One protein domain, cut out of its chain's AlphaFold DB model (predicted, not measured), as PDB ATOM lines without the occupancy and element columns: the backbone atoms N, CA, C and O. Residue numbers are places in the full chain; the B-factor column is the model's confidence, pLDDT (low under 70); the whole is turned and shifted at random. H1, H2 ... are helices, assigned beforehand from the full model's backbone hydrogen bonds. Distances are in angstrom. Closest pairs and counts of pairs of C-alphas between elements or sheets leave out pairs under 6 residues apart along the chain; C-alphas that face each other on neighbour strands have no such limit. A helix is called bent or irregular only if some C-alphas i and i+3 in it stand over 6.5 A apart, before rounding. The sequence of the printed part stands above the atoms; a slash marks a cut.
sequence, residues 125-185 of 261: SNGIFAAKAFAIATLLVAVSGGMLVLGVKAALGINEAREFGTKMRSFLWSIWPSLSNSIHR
ATOM      1  N   SER A 125      14.717   0.158  10.669       61.41
ATOM      2  CA  SER A 125      15.123   1.543  10.398       61.41
ATOM      3  C   SER A 125      15.157   2.382  11.677       61.41
ATOM      4  O   SER A 125      16.148   3.077  11.907       61.41
ATOM      5  N   ASN A 126      14.172   2.242  12.569       70.81
ATOM      6  CA  ASN A 126      14.198   2.895  13.882       70.81
ATOM      7  C   ASN A 126      15.396   2.451  14.731       70.81
ATOM      8  O   ASN A 126      16.001   3.289  15.397       70.81
ATOM      9  N   GLY A 127      15.789   1.175  14.672       78.31
ATOM     10  CA  GLY A 127      16.982   0.674  15.360       78.31
ATOM     11  C   GLY A 127      18.273   1.336  14.869       78.31
ATOM     12  O   GLY A 127      19.090   1.783  15.674       78.31
ATOM     13  N   ILE A 128      18.433   1.484  13.551       82.25
ATOM     14  CA  ILE A 128      19.602   2.154  12.960       82.25
ATOM     15  C   ILE A 128      19.601   3.655  13.292       82.25
ATOM     16  O   ILE A 128      20.646   4.214  13.634       82.25
ATOM     17  N   PHE A 129      18.444   4.324  13.247       81.38
ATOM     18  CA  PHE A 129      18.337   5.729  13.656       81.38
ATOM     19  C   PHE A 129      18.625   5.928  15.149       81.38
ATOM     20  O   PHE A 129      19.344   6.864  15.503       81.38
ATOM     21  N   ALA A 130      18.148   5.030  16.014       83.31
ATOM     22  CA  ALA A 130      18.448   5.049  17.443       83.31
ATOM     23  C   ALA A 130      19.948   4.846  17.708       83.31
ATOM     24  O   ALA A 130      20.532   5.597  18.487       83.31
ATOM     25  N   ALA A 131      20.599   3.914  17.003       83.75
ATOM     26  CA  ALA A 131      22.043   3.703  17.104       83.75
ATOM     27  C   ALA A 131      22.838   4.956  16.701       83.75
ATOM     28  O   ALA A 131      23.783   5.346  17.389       83.75
ATOM     29  N   LYS A 132      22.425   5.648  15.630       86.50
ATOM     30  CA  LYS A 132      23.044   6.920  15.213       86.50
ATOM     31  C   LYS A 132      22.840   8.023  16.249       86.50
ATOM     32  O   LYS A 132      23.790   8.734  16.569       86.50
ATOM     33  N   ALA A 133      21.630   8.164  16.785       88.69
ATOM     34  CA  ALA A 133      21.335   9.152  17.820       88.69
ATOM     35  C   ALA A 133      22.154   8.893  19.093       88.69
ATOM     36  O   ALA A 133      22.750   9.818  19.641       88.69
ATOM     37  N   PHE A 134      22.253   7.632  19.514       89.94
ATOM     38  CA  PHE A 134      23.071   7.219  20.649       89.94
ATOM     39  C   PHE A 134      24.561   7.509  20.427       89.94
ATOM     40  O   PHE A 134      25.225   8.038  21.318       89.94
ATOM     41  N   ALA A 135      25.082   7.244  19.226       92.19
ATOM     42  CA  ALA A 135      26.464   7.564  18.880       92.19
ATOM     43  C   ALA A 135      26.738   9.077  18.961       92.19
ATOM     44  O   ALA A 135      27.734   9.490  19.556       92.19
ATOM     45  N   ILE A 136      25.834   9.912  18.435       92.12
ATOM     46  CA  ILE A 136      25.951  11.378  18.518       92.12
ATOM     47  C   ILE A 136      25.892  11.842  19.976       92.12
ATOM     48  O   ILE A 136      26.720  12.648  20.394       92.12
ATOM     49  N   ALA A 137      24.948  11.323  20.761       89.69
ATOM     50  CA  ALA A 137      24.829  11.654  22.176       89.69
ATOM     51  C   ALA A 137      26.108  11.291  22.945       89.69
ATOM     52  O   ALA A 137      26.642  12.125  23.672       89.69
ATOM     53  N   THR A 138      26.651  10.093  22.722       90.56
ATOM     54  CA  THR A 138      27.907   9.642  23.343       90.56
ATOM     55  C   THR A 138      29.074  10.545  22.955       90.56
ATOM     56  O   THR A 138      29.884  10.899  23.807       90.56
ATOM     57  N   LEU A 139      29.134  10.987  21.696       93.75
ATOM     58  CA  LEU A 139      30.158  11.922  21.237       93.75
ATOM     59  C   LEU A 139      30.009  13.295  21.904       93.75
ATOM     60  O   LEU A 139      31.001  13.864  22.349       93.75
ATOM     61  N   LEU A 140      28.785  13.811  22.051       92.19
ATOM     62  CA  LEU A 140      28.532  15.059  22.778       92.19
ATOM     63  C   LEU A 140      28.915  14.948  24.260       92.19
ATOM     64  O   LEU A 140      29.515  15.874  24.812       92.19
ATOM     65  N   VAL A 141      28.619  13.817  24.904       91.19
ATOM     66  CA  VAL A 141      29.022  13.543  26.291       91.19
ATOM     67  C   VAL A 141      30.546  13.444  26.402       91.19
ATOM     68  O   VAL A 141      31.131  14.073  27.279       91.19
ATOM     69  N   ALA A 142      31.213  12.748  25.481       94.06
ATOM     70  CA  ALA A 142      32.670  12.629  25.469       94.06
ATOM     71  C   ALA A 142      33.358  13.986  25.252       94.06
ATOM     72  O   ALA A 142      34.302  14.321  25.966       94.06
ATOM     73  N   VAL A 143      32.863  14.797  24.311       94.19
ATOM     74  CA  VAL A 143      33.400  16.139  24.039       94.19
ATOM     75  C   VAL A 143      33.162  17.073  25.223       94.19
ATOM     76  O   VAL A 143      34.086  17.767  25.639       94.19
ATOM     77  N   SER A 144      31.957  17.088  25.799       88.69
ATOM     78  CA  SER A 144      31.656  17.937  26.959       88.69
ATOM     79  C   SER A 144      32.451  17.524  28.200       88.69
ATOM     80  O   SER A 144      33.030  18.389  28.856       88.69
ATOM     81  N   GLY A 145      32.568  16.222  28.474       89.44
ATOM     82  CA  GLY A 145      33.405  15.688  29.547       89.44
ATOM     83  C   GLY A 145      34.883  16.025  29.345       89.44
ATOM     84  O   GLY A 145      35.526  16.549  30.253       89.44
ATOM     85  N   GLY A 146      35.407  15.820  28.133       90.56
ATOM     86  CA  GLY A 146      36.783  16.168  27.778       90.56
ATOM     87  C   GLY A 146      37.071  17.662  27.933       90.56
ATOM     88  O   GLY A 146      38.075  18.034  28.538       90.56
ATOM     89  N   MET A 147      36.167  18.528  27.466       90.69
ATOM     90  CA  MET A 147      36.284  19.982  27.627       90.69
ATOM     91  C   MET A 147      36.240  20.411  29.093       90.69
ATOM     92  O   MET A 147      36.960  21.329  29.472       90.69
ATOM     93  N   LEU A 148      35.444  19.746  29.932       85.94
ATOM     94  CA  LEU A 148      35.382  20.042  31.361       85.94
ATOM     95  C   LEU A 148      36.693  19.649  32.057       85.94
ATOM     96  O   LEU A 148      37.251  20.458  32.796       85.94
ATOM     97  N   VAL A 149      37.249  18.473  31.751       81.44
ATOM     98  CA  VAL A 149      38.554  18.031  32.282       81.44
ATOM     99  C   VAL A 149      39.683  18.950  31.815       81.44
ATOM    100  O   VAL A 149      40.502  19.379  32.630       81.44
ATOM    101  N   LEU A 150      39.720  19.303  30.527       85.94
ATOM    102  CA  LEU A 150      40.712  20.234  29.984       85.94
ATOM    103  C   LEU A 150      40.550  21.641  30.566       85.94
ATOM    104  O   LEU A 150      41.550  22.279  30.881       85.94
ATOM    105  N   GLY A 151      39.316  22.104  30.761       86.00
ATOM    106  CA  GLY A 151      39.015  23.388  31.388       86.00
ATOM    107  C   GLY A 151      39.496  23.444  32.834       86.00
ATOM    108  O   GLY A 151      40.165  24.400  33.214       86.00
ATOM    109  N   VAL A 152      39.244  22.393  33.619       79.50
ATOM    110  CA  VAL A 152      39.760  22.262  34.991       79.50
ATOM    111  C   VAL A 152      41.290  22.214  34.991       79.50
ATOM    112  O   VAL A 152      41.922  22.909  35.786       79.50
ATOM    113  N   LYS A 153      41.902  21.461  34.066       81.75
ATOM    114  CA  LYS A 153      43.364  21.369  33.928       81.75
ATOM    115  C   LYS A 153      43.996  22.724  33.591       81.75
ATOM    116  O   LYS A 153      44.986  23.102  34.215       81.75
ATOM    117  N   ALA A 154      43.413  23.453  32.640       83.94
ATOM    118  CA  ALA A 154      43.880  24.764  32.203       83.94
ATOM    119  C   ALA A 154      43.675  25.834  33.284       83.94
ATOM    120  O   ALA A 154      44.600  26.586  33.572       83.94
ATOM    121  N   ALA A 155      42.504  25.864  33.928       80.88
ATOM    122  CA  ALA A 155      42.191  26.829  34.981       80.88
ATOM    123  C   ALA A 155      43.091  26.661  36.214       80.88
ATOM    124  O   ALA A 155      43.500  27.646  36.821       80.88
ATOM    125  N   LEU A 156      43.421  25.418  36.576       81.69
ATOM    126  CA  LEU A 156      44.296  25.128  37.711       81.69
ATOM    127  C   LEU A 156      45.788  25.124  37.335       81.69
ATOM    128  O   LEU A 156      46.636  25.040  38.228       81.69
ATOM    129  N   GLY A 157      46.128  25.195  36.042       84.00
ATOM    130  CA  GLY A 157      47.505  25.135  35.547       84.00
ATOM    131  C   GLY A 157      48.240  23.887  36.033       84.00
ATOM    132  O   GLY A 157      49.350  23.987  36.548       84.00
ATOM    133  N   ILE A 158      47.575  22.732  35.999       80.06
ATOM    134  CA  ILE A 158      48.132  21.474  36.504       80.06
ATOM    135  C   ILE A 158      48.654  20.654  35.336       80.06
ATOM    136  O   ILE A 158      47.875  20.238  34.478       80.06
ATOM    137  N   ASN A 159      49.947  20.347  35.335       82.31
ATOM    138  CA  ASN A 159      50.504  19.390  34.380       82.31
ATOM    139  C   ASN A 159      50.569  17.964  34.943       82.31
ATOM    140  O   ASN A 159      50.603  17.021  34.156       82.31
ATOM    141  N   GLU A 160      50.472  17.796  36.267       85.19
ATOM    142  CA  GLU A 160      50.745  16.525  36.942       85.19
ATOM    143  C   GLU A 160      49.644  16.091  37.928       85.19
ATOM    144  O   GLU A 160      49.087  16.894  38.677       85.19
ATOM    145  N   ALA A 161      49.330  14.791  37.977       80.06
ATOM    146  CA  ALA A 161      48.242  14.260  38.812       80.06
ATOM    147  C   ALA A 161      48.455  14.500  40.322       80.06
ATOM    148  O   ALA A 161      47.497  14.641  41.085       80.06
ATOM    149  N   ARG A 162      49.713  14.594  40.767       81.44
ATOM    150  CA  ARG A 162      50.053  14.862  42.172       81.44
ATOM    151  C   ARG A 162      49.733  16.304  42.581       81.44
ATOM    152  O   ARG A 162      49.220  16.547  43.675       81.44
ATOM    153  N   GLU A 163      49.965  17.258  41.682       86.19
ATOM    154  CA  GLU A 163      49.573  18.657  41.875       86.19
ATOM    155  C   GLU A 163      48.051  18.818  41.855       86.19
ATOM    156  O   GLU A 163      47.511  19.639  42.597       86.19
ATOM    157  N   PHE A 164      47.356  17.994  41.061       84.88
ATOM    158  CA  PHE A 164      45.899  17.995  41.000       84.88
ATOM    159  C   PHE A 164      45.268  17.708  42.350       84.88
ATOM    160  O   PHE A 164      44.415  18.478  42.772       84.88
ATOM    161  N   GLY A 165      45.715  16.680  43.071       84.94
ATOM    162  CA  GLY A 165      45.171  16.389  44.400       84.94
ATOM    163  C   GLY A 165      45.319  17.573  45.362       84.94
ATOM    164  O   GLY A 165      44.382  17.918  46.079       84.94
ATOM    165  N   THR A 166      46.470  18.244  45.328       89.31
ATOM    166  CA  THR A 166      46.779  19.358  46.238       89.31
ATOM    167  C   THR A 166      45.984  20.621  45.888       89.31
ATOM    168  O   THR A 166      45.390  21.235  46.774       89.31
ATOM    169  N   LYS A 167      45.906  20.979  44.596       85.75
ATOM    170  CA  LYS A 167      45.142  22.145  44.122       85.75
ATOM    171  C   LYS A 167      43.632  21.913  44.135       85.75
ATOM    172  O   LYS A 167      42.884  22.825  44.454       85.75
ATOM    173  N   MET A 168      43.167  20.704  43.828       83.50
ATOM    174  CA  MET A 168      41.746  20.361  43.922       83.50
ATOM    175  C   MET A 168      41.286  20.409  45.372       83.50
ATOM    176  O   MET A 168      40.199  20.904  45.647       83.50
ATOM    177  N   ARG A 169      42.137  19.969  46.308       85.50
ATOM    178  CA  ARG A 169      41.896  20.171  47.733       85.50
ATOM    179  C   ARG A 169      41.760  21.665  48.008       85.50
ATOM    180  O   ARG A 169      40.671  22.073  48.381       85.50
ATOM    181  N   SER A 170      42.778  22.492  47.764       86.69
ATOM    182  CA  SER A 170      42.689  23.933  48.071       86.69
ATOM    183  C   SER A 170      41.495  24.635  47.406       86.69
ATOM    184  O   SER A 170      40.870  25.490  48.027       86.69
ATOM    185  N   PHE A 171      41.123  24.227  46.193       85.50
ATOM    186  CA  PHE A 171      39.935  24.698  45.485       85.50
ATOM    187  C   PHE A 171      38.618  24.247  46.136       85.50
ATOM    188  O   PHE A 171      37.700  25.044  46.292       85.50
ATOM    189  N   LEU A 172      38.518  22.992  46.580       84.19
ATOM    190  CA  LEU A 172      37.387  22.517  47.383       84.19
ATOM    191  C   LEU A 172      37.260  23.318  48.683       84.19
ATOM    192  O   LEU A 172      36.154  23.713  49.038       84.19
ATOM    193  N   TRP A 173      38.377  23.616  49.358       85.06
ATOM    194  CA  TRP A 173      38.375  24.454  50.564       85.06
ATOM    195  C   TRP A 173      37.938  25.896  50.266       85.06
ATOM    196  O   TRP A 173      37.257  26.500  51.091       85.06
ATOM    197  N   SER A 174      38.272  26.447  49.094       82.88
ATOM    198  CA  SER A 174      37.860  27.807  48.726       82.88
ATOM    199  C   SER A 174      36.396  27.904  48.294       82.88
ATOM    200  O   SER A 174      35.745  28.904  48.588       82.88
ATOM    201  N   ILE A 175      35.856  26.877  47.628       83.38
ATOM    202  CA  ILE A 175      34.445  26.839  47.212       83.38
ATOM    203  C   ILE A 175      33.529  26.483  48.377       83.38
ATOM    204  O   ILE A 175      32.420  27.011  48.469       83.38
ATOM    205  N   TRP A 176      33.980  25.606  49.273       81.19
ATOM    206  CA  TRP A 176      33.189  25.105  50.392       81.19
ATOM    207  C   TRP A 176      33.829  25.393  51.761       81.19
ATOM    208  O   TRP A 176      34.008  24.470  52.562       81.19
ATOM    209  N   PRO A 177      34.073  26.672  52.117       74.62
ATOM    210  CA  PRO A 177      34.544  27.028  53.459       74.62
ATOM    211  C   PRO A 177      33.515  26.658  54.546       74.62
ATOM    212  O   PRO A 177      33.845  26.462  55.714       74.62
ATOM    213  N   SER A 178      32.245  26.502  54.159       66.81
ATOM    214  CA  SER A 178      31.190  26.015  55.049       66.81
ATOM    215  C   SER A 178      31.398  24.559  55.472       66.81
ATOM    216  O   SER A 178      31.068  24.212  56.603       66.81
ATOM    217  N   LEU A 179      31.935  23.700  54.597       67.56
ATOM    218  CA  LEU A 179      32.184  22.296  54.936       67.56
ATOM    219  C   LEU A 179      33.407  22.159  55.831       67.56
ATOM    220  O   LEU A 179      33.380  21.366  56.766       67.56
ATOM    221  N   SER A 180      34.447  22.965  55.608       71.56
ATOM    222  CA  SER A 180      35.591  22.986  56.517       71.56
ATOM    223  C   SER A 180      35.216  23.447  57.917       71.56
ATOM    224  O   SER A 180      35.642  22.835  58.893       71.56
ATOM    225  N   ASN A 181      34.370  24.476  58.016       68.56
ATOM    226  CA  ASN A 181      33.863  24.918  59.309       68.56
ATOM    227  C   ASN A 181      32.996  23.831  59.952       68.56
ATOM    228  O   ASN A 181      33.138  23.596  61.140       68.56
ATOM    229  N   SER A 182      32.183  23.102  59.184       64.06
ATOM    230  CA  SER A 182      31.379  21.990  59.714       64.06
ATOM    231  C   SER A 182      32.224  20.808  60.220       64.06
ATOM    232  O   SER A 182      31.921  20.234  61.258       64.06
ATOM    233  N   ILE A 183      33.322  20.459  59.540       69.62
ATOM    234  CA  ILE A 183      34.168  19.317  59.939       69.62
ATOM    235  C   ILE A 183      35.008  19.632  61.189       69.62
ATOM    236  O   ILE A 183      35.408  18.711  61.900       69.62
ATOM    237  N   HIS A 184      35.331  20.900  61.455       60.47
ATOM    238  CA  HIS A 184      36.147  21.292  62.619       60.47
ATOM    239  C   HIS A 184      35.348  21.907  63.765       60.47
ATOM    240  O   HIS A 184      35.854  21.973  64.885       60.47
ATOM    241  N   ARG A 185      34.099  22.301  63.525       57.41
ATOM    242  CA  ARG A 185      33.182  22.691  64.587       57.41
ATOM    243  C   ARG A 185      32.565  21.409  65.141       57.41
ATOM    244  O   ARG A 185      31.650  20.837  64.554       57.41
TER     245      ARG A 185
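AT A GLANCE: This is residues 125 to 185 of the 261 residues of an uncharacterized protein of Coprinellus micaceus (UniProt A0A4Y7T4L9). One long, straight helix, H1, reaches out as an arm, and past its last residue, Leu 156, the backbone turns into a small head made of two shorter helices, H2 and then H3. H2 is set crosswise at the end of H1, and H3 turns off again beyond the end of H2, with few contacts between the three; residues 125 to 149 of H1 stick out free of the rest. The printed part has 61 residues with three named helices, in the order H1, H2, H3, and no named strand, and its class is all helix. The whole is extended, with a radius of gyration of the C-alphas of 18.7 A and spans of 60 by 29 by 15 A, and H1 makes most of the longest span.

HOW THE PARTS SIT: H1, residues 125 to 156, touches no helix, and its residues 125 to 149 stand free. A tight link of four residues joins it to H2, residues 161 to 175. H1 and H2 are close but not clearly touching, and their closest C-alphas, those of Leu 156 and Lys 167, are 7.1 A apart. Their lines are about perpendicular, at 84 degrees. A tight link of one residue, Trp 176, joins H2 to H3, residues 177 to 184. H2 and H3 are close but not clearly touching, with the closest C-alphas, those of Trp 173 and Ser 180, 6.7 A apart. Their lines are about perpendicular too, at 82 degrees. H1 and H3 are apart. In H1 and H3 every pair of O i and N i+4 is within hydrogen-bond range; in H2, 10 of 11 are.

IN THESE COORDINATES: H1 begins with C-alpha 125 at (15.123, 1.543, 10.398) and ends with C-alpha 156 at (44.296, 25.128, 37.711), 46.4 A from first to last C-alpha. H2 runs from C-alpha 161 at (48.242, 14.260, 38.812) to C-alpha 175, over 20.5 A. H3 runs from Pro 177 to His 184, over 10.9 A, and ends with C-alpha 184 at (36.147, 21.292, 62.619). The three helices are not bent.

THE WHOLE: The two C-alphas farthest apart, those of Ser 125 and Arg 185, are the first and last printed and lie 60.9 A from each other. The printed part has no cut, and neither of its two links is long. The mean pLDDT of the printed part is 82.4. Confidence is under 70 at residue 125, residues 178 to 179 and residues 181 to 185, and H3 has a mean pLDDT of 68.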